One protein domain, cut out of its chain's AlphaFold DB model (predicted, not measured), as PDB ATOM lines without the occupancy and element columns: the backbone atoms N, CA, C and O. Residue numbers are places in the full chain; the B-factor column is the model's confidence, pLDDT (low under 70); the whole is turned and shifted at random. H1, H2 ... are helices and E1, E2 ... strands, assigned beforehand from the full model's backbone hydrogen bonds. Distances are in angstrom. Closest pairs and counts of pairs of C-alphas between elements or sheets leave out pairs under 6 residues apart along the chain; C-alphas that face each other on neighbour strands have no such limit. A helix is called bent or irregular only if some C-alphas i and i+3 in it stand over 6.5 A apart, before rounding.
ATOM      1  N   GLU A  18     107.196  -7.545-109.598       96.50
ATOM      2  CA  GLU A  18     106.904  -8.581-110.602       96.50
ATOM      3  C   GLU A  18     106.604  -9.898-109.892       96.50
ATOM      4  O   GLU A  18     105.521 -10.443-110.085       96.50
ATOM      5  N   ASP A  19     107.471 -10.320-108.967       96.19
ATOM      6  CA  ASP A  19     107.249 -11.511-108.138       96.19
ATOM      7  C   ASP A  19     105.909 -11.430-107.374       96.19
ATOM      8  O   ASP A  19     105.128 -12.384-107.342       96.19
ATOM      9  N   GLN A  20     105.583 -10.263-106.795       97.00
ATOM     10  CA  GLN A  20     104.287 -10.058-106.131       97.00
ATOM     11  C   GLN A  20     103.108 -10.220-107.102       97.00
ATOM     12  O   GLN A  20     102.088 -10.815-106.745       97.00
ATOM     13  N   MET A  21     103.232  -9.672-108.313       97.25
ATOM     14  CA  MET A  21     102.192  -9.753-109.334       97.25
ATOM     15  C   MET A  21     102.016 -11.185-109.846       97.25
ATOM     16  O   MET A  21     100.877 -11.612-110.029       97.25
ATOM     17  N   GLU A  22     103.097 -11.951-110.009       96.81
ATOM     18  CA  GLU A  22     103.034 -13.365-110.395       96.81
ATOM     19  C   GLU A  22     102.216 -14.188-109.389       96.81
ATOM     20  O   GLU A  22     101.291 -14.899-109.789       96.81
ATOM     21  N   ILE A  23     102.469 -14.019-108.085       97.00
ATOM     22  CA  ILE A  23     101.717 -14.707-107.020       97.00
ATOM     23  C   ILE A  23     100.231 -14.303-107.042       97.00
ATOM     24  O   ILE A  23      99.343 -15.151-106.923       97.00
ATOM     25  N   ILE A  24      99.934 -13.009-107.225       97.50
ATOM     26  CA  ILE A  24      98.550 -12.514-107.336       97.50
ATOM     27  C   ILE A  24      97.848 -13.128-108.556       97.50
ATOM     28  O   ILE A  24      96.704 -13.574-108.453       97.50
ATOM     29  N   MET A  25      98.517 -13.164-109.710       97.50
ATOM     30  CA  MET A  25      97.984 -13.748-110.942       97.50
ATOM     31  C   MET A  25      97.729 -15.248-110.795       97.50
ATOM     32  O   MET A  25      96.708 -15.736-111.280       97.50
ATOM     33  N   GLU A  26      98.617 -15.979-110.116       97.06
ATOM     34  CA  GLU A  26      98.424 -17.399-109.827       97.06
ATOM     35  C   GLU A  26      97.172 -17.626-108.972       97.06
ATOM     36  O   GLU A  26      96.337 -18.462-109.319       97.06
ATOM     37  N   ALA A  27      96.977 -16.828-107.918       97.12
ATOM     38  CA  ALA A  27      95.806 -16.937-107.048       97.12
ATOM     39  C   ALA A  27      94.477 -16.573-107.737       97.12
ATOM     40  O   ALA A  27      93.428 -17.078-107.340       97.12
ATOM     41  N   LEU A  28      94.506 -15.702-108.751       97.81
ATOM     42  CA  LEU A  28      93.321 -15.241-109.490       97.81
ATOM     43  C   LEU A  28      93.087 -15.991-110.816       97.81
ATOM     44  O   LEU A  28      92.196 -15.615-111.586       97.81
ATOM     45  N   ASN A  29      93.890 -17.017-111.123       96.50
ATOM     46  CA  ASN A  29      93.911 -17.664-112.441       96.50
ATOM     47  C   ASN A  29      92.596 -18.368-112.830       96.50
ATOM     48  O   ASN A  29      92.365 -18.639-114.010       96.50
ATOM     49  N   ASP A  30      91.724 -18.630-111.859       95.75
ATOM     50  CA  ASP A  30      90.429 -19.276-112.036       95.75
ATOM     51  C   ASP A  30      89.356 -18.318-112.579       95.75
ATOM     52  O   ASP A  30      88.322 -18.770-113.077       95.75
ATOM     53  N   THR A  31      89.605 -17.002-112.551       96.56
ATOM     54  CA  THR A  31      88.706 -15.979-113.107       96.56
ATOM     55  C   THR A  31      89.444 -15.003-114.021       96.56
ATOM     56  O   THR A  31      89.549 -13.804-113.745       96.56
ATOM     57  N   VAL A  32      89.946 -15.514-115.139       97.19
ATOM     58  CA  VAL A  32      90.565 -14.710-116.200       97.19
ATOM     59  C   VAL A  32      89.600 -14.473-117.357       97.19
ATOM     60  O   VAL A  32      88.812 -15.347-117.722       97.19
ATOM     61  N   TYR A  41      85.980  -5.380-110.759       98.62
ATOM     62  CA  TYR A  41      87.351  -5.054-110.397       98.62
ATOM     63  C   TYR A  41      88.294  -6.011-111.114       98.62
ATOM     64  O   TYR A  41      87.992  -7.197-111.250       98.62
ATOM     65  N   CYS A  42      89.437  -5.518-111.565       98.56
ATOM     66  CA  CYS A  42      90.449  -6.365-112.174       98.56
ATOM     67  C   CYS A  42      91.864  -5.867-111.902       98.56
ATOM     68  O   CYS A  42      92.088  -4.682-111.638       98.56
ATOM     69  N   THR A  43      92.810  -6.799-111.990       98.69
ATOM     70  CA  THR A  43      94.242  -6.519-112.098       98.69
ATOM     71  C   THR A  43      94.801  -7.167-113.360       98.69
ATOM     72  O   THR A  43      94.235  -8.140-113.864       98.69
ATOM     73  N   PHE A  44      95.854  -6.599-113.934       98.69
ATOM     74  CA  PHE A  44      96.437  -7.067-115.195       98.69
ATOM     75  C   PHE A  44      97.842  -6.501-115.388       98.69
ATOM     76  O   PHE A  44      98.241  -5.573-114.691       98.69
ATOM     77  N   VAL A  45      98.576  -7.048-116.357       98.50
ATOM     78  CA  VAL A  45      99.862  -6.493-116.785       98.50
ATOM     79  C   VAL A  45      99.617  -5.526-117.939       98.50
ATOM     80  O   VAL A  45      99.021  -5.886-118.957       98.50
ATOM     81  N   TYR A  46     100.068  -4.288-117.777       98.31
ATOM     82  CA  TYR A  46      99.926  -3.219-118.757       98.31
ATOM     83  C   TYR A  46     101.294  -2.778-119.261       98.31
ATOM     84  O   TYR A  46     102.195  -2.526-118.471       98.31
ATOM     85  N   GLN A  47     101.452  -2.642-120.573       97.56
ATOM     86  CA  GLN A  47     102.684  -2.202-121.210       97.56
ATOM     87  C   GLN A  47     102.391  -1.026-122.139       97.56
ATOM     88  O   GLN A  47     102.104  -1.196-123.327       97.56
ATOM     89  N   ALA A  48     102.496   0.189-121.596       95.50
ATOM     90  CA  ALA A  48     102.240   1.392-122.371       95.50
ATOM     91  C   ALA A  48     103.217   1.526-123.555       95.50
ATOM     92  O   ALA A  48     104.441   1.368-123.439       95.50
ATOM     93  N   LYS A  49     102.682   1.854-124.729       93.00
ATOM     94  CA  LYS A  49     103.427   2.077-125.970       93.00
ATOM     95  C   LYS A  49     103.888   3.524-126.095       93.00
ATOM     96  O   LYS A  49     104.992   3.728-126.601       93.00
ATOM     97  N   THR A  50     103.114   4.486-125.594       91.75
ATOM     98  CA  THR A  50     103.441   5.920-125.642       91.75
ATOM     99  C   THR A  50     104.745   6.221-124.886       91.75
ATOM    100  O   THR A  50     104.830   5.892-123.709       91.75
ATOM    101  N   PRO A  51     105.770   6.812-125.527       90.81
ATOM    102  CA  PRO A  51     106.996   7.256-124.851       90.81
ATOM    103  C   PRO A  51     106.784   8.510-123.990       90.81
ATOM    104  O   PRO A  51     105.901   9.317-124.293       90.81
ATOM    105  N   GLY A  52     107.638   8.719-122.986       91.75
ATOM    106  CA  GLY A  52     107.665   9.919-122.149       91.75
ATOM    107  C   GLY A  52     106.513  10.015-121.151       91.75
ATOM    108  O   GLY A  52     106.139  11.125-120.768       91.75
ATOM    109  N   ILE A  53     105.912   8.880-120.781       93.50
ATOM    110  CA  ILE A  53     104.872   8.819-119.752       93.50
ATOM    111  C   ILE A  53     105.287   7.882-118.628       93.50
ATOM    112  O   ILE A  53     105.877   6.828-118.861       93.50
ATOM    113  N   GLU A  54     104.873   8.248-117.424       95.50
ATOM    114  CA  GLU A  54     104.889   7.366-116.270       95.50
ATOM    115  C   GLU A  54     103.584   6.562-116.237       95.50
ATOM    116  O   GLU A  54     102.488   7.120-116.391       95.50
ATOM    117  N   TYR A  55     103.681   5.247-116.054       96.94
ATOM    118  CA  TYR A  55     102.511   4.381-115.939       96.94
ATOM    119  C   TYR A  55     102.709   3.279-114.902       96.94
ATOM    120  O   TYR A  55     103.826   2.916-114.544       96.94
ATOM    121  N   ASP A  56     101.585   2.753-114.419       97.75
ATOM    122  CA  ASP A  56     101.543   1.579-113.553       97.75
ATOM    123  C   ASP A  56     101.446   0.321-114.418       97.75
ATOM    124  O   ASP A  56     100.482   0.159-115.171       97.75
ATOM    125  N   GLN A  57     102.464  -0.531-114.337       98.25
ATOM    126  CA  GLN A  57     102.546  -1.791-115.067       98.25
ATOM    127  C   GLN A  57     101.600  -2.851-114.487       98.25
ATOM    128  O   GLN A  57     101.182  -3.733-115.235       98.25
ATOM    129  N   HIS A  58     101.190  -2.739-113.214       98.44
ATOM    130  CA  HIS A  58     100.275  -3.684-112.553       98.44
ATOM    131  C   HIS A  58      99.000  -2.995-112.022       98.44
ATOM    132  O   HIS A  58      98.773  -2.957-110.807       98.44
ATOM    133  N   PRO A  59      98.139  -2.422-112.888       98.62
ATOM    134  CA  PRO A  59      96.958  -1.690-112.444       98.62
ATOM    135  C   PRO A  59      95.984  -2.533-111.623       98.62
ATOM    136  O   PRO A  59      95.571  -3.593-112.074       98.62
ATOM    137  N   LEU A  60      95.497  -1.993-110.503       98.69
ATOM    138  CA  LEU A  60      94.255  -2.428-109.854       98.69
ATOM    139  C   LEU A  60      93.136  -1.462-110.234       98.69
ATOM    140  O   LEU A  60      93.247  -0.264-109.958       98.69
ATOM    141  N   VAL A  61      92.064  -1.942-110.864       98.69
ATOM    142  CA  VAL A  61      91.089  -1.066-111.529       98.69
ATOM    143  C   VAL A  61      89.646  -1.469-111.246       98.69
ATOM    144  O   VAL A  61      89.306  -2.643-111.284       98.69
ATOM    145  N   SER A  62      88.778  -0.480-111.013       98.62
ATOM    146  CA  SER A  62      87.319  -0.618-111.122       98.62
ATOM    147  C   SER A  62      86.880  -0.171-112.512       98.62
ATOM    148  O   SER A  62      87.039   1.003-112.847       98.62
ATOM    149  N   VAL A  63      86.312  -1.067-113.315       98.69
ATOM    150  CA  VAL A  63      85.899  -0.772-114.696       98.69
ATOM    151  C   VAL A  63      84.631   0.081-114.697       98.69
ATOM    152  O   VAL A  63      83.629  -0.293-114.090       98.69
ATOM    153  N   ILE A  64      84.658   1.222-115.392       98.56
ATOM    154  CA  ILE A  64      83.525   2.167-115.457       98.56
ATOM    155  C   ILE A  64      82.985   2.378-116.876       98.56
ATOM    156  O   ILE A  64      81.875   2.885-117.028       98.56
ATOM    157  N   GLY A  65      83.726   1.976-117.913       98.44
ATOM    158  CA  GLY A  65      83.274   2.062-119.301       98.44
ATOM    159  C   GLY A  65      84.072   1.152-120.227       98.44
ATOM    160  O   GLY A  65      85.290   1.078-120.110       98.44
ATOM    161  N   LEU A  66      83.385   0.477-121.151       98.38
ATOM    162  CA  LEU A  66      83.983  -0.391-122.169       98.38
ATOM    163  C   LEU A  66      83.836   0.222-123.554       98.38
ATOM    164  O   LEU A  66      82.777   0.744-123.909       98.38
ATOM    165  N   TYR A  67      84.891   0.107-124.351       98.38
ATOM    166  CA  TYR A  67      84.970   0.677-125.685       98.38
ATOM    167  C   TYR A  67      85.696  -0.280-126.639       98.38
ATOM    168  O   TYR A  67      86.450  -1.164-126.237       98.38
ATOM    169  N   ASN A  68      85.535  -0.061-127.943       97.50
ATOM    170  CA  ASN A  68      86.217  -0.884-128.948       97.50
ATOM    171  C   ASN A  68      87.752  -0.804-128.846       97.50
ATOM    172  O   ASN A  68      88.435  -1.749-129.218       97.50
ATOM    173  N   TRP A  69      88.294   0.315-128.359       96.88
ATOM    174  CA  TRP A  69      89.738   0.526-128.216       96.88
ATOM    175  C   TRP A  69      90.306  -0.002-126.889       96.88
ATOM    176  O   TRP A  69      91.523  -0.137-126.762       96.88
ATOM    177  N   GLY A  70      89.463  -0.262-125.889       98.00
ATOM    178  CA  GLY A  70      89.912  -0.506-124.523       98.00
ATOM    179  C   GLY A  70      88.819  -0.264-123.495       98.00
ATOM    180  O   GLY A  70      87.626  -0.396-123.773       98.00
ATOM    181  N   PHE A  71      89.223   0.158-122.305       98.50
ATOM    182  CA  PHE A  71      88.295   0.521-121.245       98.50
ATOM    183  C   PHE A  71      88.791   1.699-120.410       98.50
ATOM    184  O   PHE A  71      89.977   2.042-120.386       98.50
ATOM    185  N   GLU A  72      87.843   2.332-119.732       98.56
ATOM    186  CA  GLU A  72      88.086   3.315-118.685       98.56
ATOM    187  C   GLU A  72      87.811   2.682-117.328       98.56
ATOM    188  O   GLU A  72      86.860   1.912-117.150       98.56
ATOM    189  N   GLY A  73      88.625   3.049-116.347       98.44
ATOM    190  CA  GLY A  73      88.448   2.577-114.988       98.44
ATOM    191  C   GLY A  73      89.111   3.478-113.965       98.44
ATOM    192  O   GLY A  73      90.037   4.227-114.275       98.44
ATOM    193  N   ILE A  74      88.619   3.404-112.734       98.56
ATOM    194  CA  ILE A  74      89.255   4.051-111.588       98.56
ATOM    195  C   ILE A  74      90.420   3.162-111.174       98.56
ATOM    196  O   ILE A  74      90.200   2.046-110.705       98.56
ATOM    197  N   ASN A  75      91.645   3.643-111.349       98.44
ATOM    198  CA  ASN A  75      92.828   2.953-110.861       98.44
ATOM    199  C   ASN A  75      93.007   3.242-109.365       98.44
ATOM    200  O   ASN A  75      93.062   4.402-108.953       98.44
ATOM    201  N   PHE A  76      93.105   2.196-108.549       98.12
ATOM    202  CA  PHE A  76      93.173   2.320-107.093       98.12
ATOM    203  C   PHE A  76      94.536   2.787-106.573       98.12
ATOM    204  O   PHE A  76      94.584   3.412-105.511       98.12
ATOM    205  N   HIS A  77      95.618   2.537-107.311       97.25
ATOM    206  CA  HIS A  77      96.954   3.014-106.961       97.25
ATOM    207  C   HIS A  77      97.080   4.528-107.190       97.25
ATOM    208  O   HIS A  77      97.519   5.259-106.304       97.25
ATOM    209  N   TRP A  78      96.598   5.015-108.338       96.44
ATOM    210  CA  TRP A  78      96.586   6.441-108.686       96.44
ATOM    211  C   TRP A  78      95.441   7.223-108.041       96.44
ATOM    212  O   TRP A  78      95.553   8.429-107.852       96.44
ATOM    213  N   ARG A  79      94.335   6.547-107.705       96.38
ATOM    214  CA  ARG A  79      93.053   7.157-107.299       96.38
ATOM    215  C   ARG A  79      92.477   8.094-108.363       96.38
ATOM    216  O   ARG A  79      91.813   9.079-108.051       96.38
ATOM    217  N   GLU A  80      92.706   7.750-109.625       97.75
ATOM    218  CA  GLU A  80      92.308   8.532-110.793       97.75
ATOM    219  C   GLU A  80      91.655   7.642-111.847       97.75
ATOM    220  O   GLU A  80      91.901   6.435-111.913       97.75
ATOM    221  N   VAL A  81      90.837   8.251-112.707       98.25
ATOM    222  CA  VAL A  81      90.327   7.576-113.902       98.25
ATOM    223  C   VAL A  81      91.451   7.478-114.928       98.25
ATOM    224  O   VAL A  81      92.057   8.482-115.303       98.25
ATOM    225  N   ARG A  82      91.714   6.263-115.402       98.00
ATOM    226  CA  ARG A  82      92.720   5.961-116.419       98.00
ATOM    227  C   ARG A  82      92.082   5.205-117.585       98.00
ATOM    228  O   ARG A  82      90.987   4.651-117.468       98.00
ATOM    229  N   ARG A  83      92.782   5.215-118.717       97.88
ATOM    230  CA  ARG A  83      92.421   4.499-119.945       97.88
ATOM    231  C   ARG A  83      93.428   3.393-120.185       97.88
ATOM    232  O   ARG A  83      94.624   3.647-120.086       97.88
ATOM    233  N   TYR A  84      92.929   2.218-120.542       98.06
ATOM    234  CA  TYR A  84      93.738   1.044-120.844       98.06
ATOM    235  C   TYR A  84      93.315   0.504-122.200       98.06
ATOM    236  O   TYR A  84      92.135   0.203-122.393       98.06
ATOM    237  N   THR A  85      94.243   0.426-123.155       97.75
ATOM    238  CA  THR A  85      93.934  -0.106-124.488       97.75
ATOM    239  C   THR A  85      94.122  -1.617-124.529       97.75
ATOM    240  O   THR A  85      95.014  -2.157-123.875       97.75
ATOM    241  N   TRP A  86      93.306  -2.313-125.327       97.50
ATOM    242  CA  TRP A  86      93.410  -3.773-125.456       97.50
ATOM    243  C   TRP A  86      94.775  -4.219-125.987       97.50
ATOM    244  O   TRP A  86      95.266  -5.277-125.613       97.50
ATOM    245  N   GLU A  87      95.409  -3.407-126.833       96.81
ATOM    246  CA  GLU A  87      96.708  -3.735-127.425       96.81
ATOM    247  C   GLU A  87      97.905  -3.544-126.482       96.81
ATOM    248  O   GLU A  87      99.028  -3.908-126.847       96.81
ATOM    249  N   GLU A  88      97.694  -2.888-125.344       97.31
ATOM    250  CA  GLU A  88      98.716  -2.617-124.329       97.31
ATOM    251  C   GLU A  88      98.545  -3.519-123.099       97.31
ATOM    252  O   GLU A  88      99.399  -3.516-122.219       97.31
ATOM    253  N   ILE A  89      97.481  -4.328-123.036       97.88
ATOM    254  CA  ILE A  89      97.335  -5.373-122.018       97.88
ATOM    255  C   ILE A  89      98.117  -6.604-122.461       97.88
ATOM    256  O   ILE A  89      97.904  -7.147-123.548       97.88
ATOM    257  N   VAL A  90      99.011  -7.070-121.597       97.25
ATOM    258  CA  VAL A  90      99.766  -8.298-121.821       97.25
ATOM    259  C   VAL A  90      98.959  -9.467-121.258       97.25
ATOM    260  O   VAL A  90      98.782  -9.595-120.050       97.25
ATOM    261  N   GLY A  91      98.464 -10.336-122.141       94.50
ATOM    262  CA  GLY A  91      97.723 -11.536-121.749       94.50
ATOM    263  C   GLY A  91      96.228 -11.285-121.534       94.50
ATOM    264  O   GLY A  91      95.505 -11.012-122.490       94.50
ATOM    265  N   GLN A  92      95.745 -11.492-120.309       95.56
ATOM    266  CA  GLN A  92      94.328 -11.416-119.926       95.56
ATOM    267  C   GLN A  92      94.166 -10.508-118.702       95.56
ATOM    268  O   GLN A  92      95.148 -10.184-118.031       95.56
ATOM    269  N   VAL A  93      92.927 -10.129-118.383       98.00
ATOM    270  CA  VAL A  93      92.618  -9.482-117.104       98.00
ATOM    271  C   VAL A  93      92.186 -10.516-116.068       98.00
ATOM    272  O   VAL A  93      91.478 -11.475-116.384       98.00
ATOM    273  N   TYR A  94      92.602 -10.303-114.823       98.56
ATOM    274  CA  TYR A  94      92.294 -11.154-113.680       98.56
ATOM    275  C   TYR A  94      91.184 -10.493-112.871       98.56
ATOM    276  O   TYR A  94      91.367  -9.388-112.352       98.56
ATOM    277  N   ILE A  95      90.020 -11.138-112.796       98.56
ATOM    278  CA  ILE A  95      88.852 -10.593-112.101       98.56
ATOM    279  C   ILE A  95      89.038 -10.696-110.588       98.56
ATOM    280  O   ILE A  95      89.335 -11.754-110.034       98.56
ATOM    281  N   VAL A  96      88.815  -9.569-109.921       98.25
ATOM    282  CA  VAL A  96      88.934  -9.398-108.477       98.25
ATOM    283  C   VAL A  96      87.536  -9.282-107.883       98.25
ATOM    284  O   VAL A  96      86.715  -8.469-108.320       98.25
ATOM    285  N   ASN A  97      87.254 -10.083-106.859       97.81
ATOM    286  CA  ASN A  97      86.001  -9.991-106.124       97.81
ATOM    287  C   ASN A  97      86.044  -8.814-105.146       97.81
ATOM    288  O   ASN A  97      87.095  -8.446-104.625       97.81
ATOM    289  N   TYR A  98      84.879  -8.252-104.825       96.75
ATOM    290  CA  TYR A  98      84.779  -7.132-103.883       96.75
ATOM    291  C   TYR A  98      85.450  -7.427-102.526       96.75
ATOM    292  O   TYR A  98      86.135  -6.574-101.972       96.75
ATOM    293  N   GLU A  99      85.307  -8.657-102.025       96.69
ATOM    294  CA  GLU A  99      85.902  -9.121-100.764       96.69
ATOM    295  C   GLU A  99      87.438  -9.227-100.778       96.69
ATOM    296  O   GLU A  99      88.037  -9.284 -99.709       96.69
ATOM    297  N   GLU A 100      88.071  -9.230-101.955       97.62
ATOM    298  CA  GLU A 100      89.531  -9.312-102.145       97.62
ATOM    299  C   GLU A 100      90.178  -7.930-102.303       97.62
ATOM    300  O   GLU A 100      91.397  -7.784-102.194       97.62
ATOM    301  N   LEU A 101      89.366  -6.902-102.559       96.38
ATOM    302  CA  LEU A 101      89.843  -5.579-102.945       96.38
ATOM    303  C   LEU A 101      90.677  -4.914-101.842       96.38
ATOM    304  O   LEU A 101      91.725  -4.339-102.128       96.38
ATOM    305  N   ASP A 102      90.234  -4.986-100.586       95.56
ATOM    306  CA  ASP A 102      90.977  -4.399 -99.464       95.56
ATOM    307  C   ASP A 102      92.281  -5.148 -99.168       95.56
ATOM    308  O   ASP A 102      93.267  -4.525 -98.766       95.56
ATOM    309  N   ASP A 103      92.328  -6.454 -99.437       96.06
ATOM    310  CA  ASP A 103      93.557  -7.229 -99.318       96.06
ATOM    311  C   ASP A 103      94.564  -6.847-100.403       96.06
ATOM    312  O   ASP A 103      95.713  -6.556-100.070       96.06
ATOM    313  N   LEU A 104      94.135  -6.736-101.664       96.31
ATOM    314  CA  LEU A 104      94.999  -6.281-102.761       96.31
ATOM    315  C   LEU A 104      95.493  -4.851-102.560       96.31
ATOM    316  O   LEU A 104      96.676  -4.583-102.738       96.31
ATOM    317  N   LYS A 105      94.630  -3.940-102.097       95.38
ATOM    318  CA  LYS A 105      95.026  -2.561-101.758       95.38
ATOM    319  C   LYS A 105      96.055  -2.483-100.627       95.38
ATOM    320  O   LYS A 105      96.699  -1.446-100.477       95.38
ATOM    321  N   SER A 106      96.174  -3.525 -99.799       94.00
ATOM    322  CA  SER A 106      97.186  -3.597 -98.738       94.00
ATOM    323  C   SER A 106      98.552  -4.090 -99.232       94.00
ATOM    324  O   SER A 106      99.540  -3.927 -98.518       94.00
ATOM    325  N   ILE A 107      98.616  -4.655-100.441       94.44
ATOM    326  CA  ILE A 107      99.840  -5.154-101.072       94.44
ATOM    327  C   ILE A 107     100.462  -4.037-101.926       94.44
ATOM    328  O   ILE A 107      99.767  -3.336-102.657       94.44
ATOM    329  N   GLN A 108     101.784  -3.861-101.855       92.00
ATOM    330  CA  GLN A 108     102.514  -2.801-102.567       92.00
ATOM    331  C   GLN A 108     103.029  -3.248-103.948       92.00
ATOM    332  O   GLN A 108     104.185  -3.005-104.287       92.00
ATOM    333  N   TYR A 109     102.166  -3.876-104.751       96.31
ATOM    334  CA  TYR A 109     102.549  -4.464-106.044       96.31
ATOM    335  C   TYR A 109     102.464  -3.488-107.234       96.31
ATOM    336  O   TYR A 109     102.764  -3.864-108.368       96.31
ATOM    337  N   MET A 110     102.084  -2.227-106.985       96.94
ATOM    338  CA  MET A 110     102.151  -1.147-107.975       96.94
ATOM    339  C   MET A 110     103.583  -1.017-108.498       96.94
ATOM    340  O   MET A 110     104.515  -0.784-107.721       96.94
ATOM    341  N   LYS A 111     103.749  -1.096-109.818       97.25
ATOM    342  CA  LYS A 111     105.059  -0.980-110.457       97.25
ATOM    343  C   LYS A 111     105.073   0.192-111.419       97.25
ATOM    344  O   LYS A 111     104.471   0.143-112.486       97.25
ATOM    345  N   ILE A 112     105.773   1.250-111.026       96.81
ATOM    346  CA  ILE A 112     105.925   2.449-111.843       96.81
ATOM    347  C   ILE A 112     107.038   2.256-112.866       96.81
ATOM    348  O   ILE A 112     108.177   1.967-112.500       96.81
ATOM    349  N   ILE A 113     106.698   2.455-114.136       96.50
ATOM    350  CA  ILE A 113     107.645   2.496-115.247       96.50
ATOM    351  C   ILE A 113     107.658   3.903-115.836       96.50
ATOM    352  O   ILE A 113     106.606   4.448-116.174       96.50
ATOM    353  N   ASP A 114     108.863   4.442-116.000       91.69
ATOM    354  CA  ASP A 114     109.151   5.619-116.818       91.69
ATOM    355  C   ASP A 114     109.734   5.148-118.160       91.69
ATOM    356  O   ASP A 114     110.585   4.250-118.182       91.69
ATOM    357  N   LYS A 115     109.229   5.683-119.275       80.44
ATOM    358  CA  LYS A 115     109.502   5.175-120.629       80.44
ATOM    359  C   LYS A 115     110.141   6.204-121.548       80.44
ATOM    360  O   LYS A 115     109.588   7.317-121.667       80.44
TER     361      LYS A 115
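This is residues 18 to 32 and 41 to 115 of the 115 residues of an uncharacterized protein of Saprospirales bacterium TMED214 (UniProt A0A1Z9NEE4). Look first for a five-stranded sheet, strongly twisted and partly rolled up, with two short helices, H1 and H2, over one face and the small strand pair E2 - E7 set off to one side. The roll runs E5 - E4 - E3 - E1 - E6, antiparallel; with H1 and H2 on one face it makes two layers, sheet and helices. The printed part has 90 residues, along the chain H1 E1 E2 E3 E4 E5 E6 H2 E7, of mixed class, compact and rounded, with a radius of gyration of the C-alphas of 12.3 A and spans of 33 by 26 by 24 A.

Start at H1, residues 18 to 27, which is on the sheet at a height of 9.5 A, slantwise to E1, residues 41 to 46. E1 has E6, residues 89 to 96, on one side, where N 43 and O 94 are 3.0 A apart, and E3, residues 60 to 67, on the other side, where N 61 and O 42 are 2.8 A apart. E2, residues 54 to 56, pairs antiparallel with E7, residues 112 to 114: N 113 and O 55 are 2.9 A apart. E3, E4, residues 70 to 75, and E5, residues 80 to 85, form a meander, each strand the antiparallel neighbour of the one before; N 64 and O 72 are 2.9 A apart, N 82 and O 73 also 2.9 A. H2, residues 98 to 106, is on the sheet at a height of 9.2 A, along E1, closest at the C-alphas of Tyr 41 and Tyr 98, 7.3 A; H1 and H2 are apart. Each O i to N i+4 pair of H1 is within hydrogen-bond range, and 3 of 5 in H2.

Find C-alpha 18 at (106.904, -8.581, -110.602); H1 runs 14.3 A from there. E1 spans 15.2 A, E4 14.4 A and E5 16.3 A. E3, 18.6 A, bends by 75 degrees at residue 64, and E6, 16.4 A, by 69 degrees at residue 92. H2, 13.9 A, is irregular: C-alphas 99 and 102 are 7.1 A apart. E2 spans 7.2 A; E7, 6.7 A, ends at C-alpha 114, (109.151, 5.619, -116.818).

The C-alphas of Gly 52 and Glu 99 are farthest apart, 36.0 A. Residues 33 to 40 are not printed; C-alphas 32 and 41 are 11.7 A apart across that cut. Of the links printed whole, E1 to E2 is short and the others are tight. No printed residue is under 70 in pLDDT.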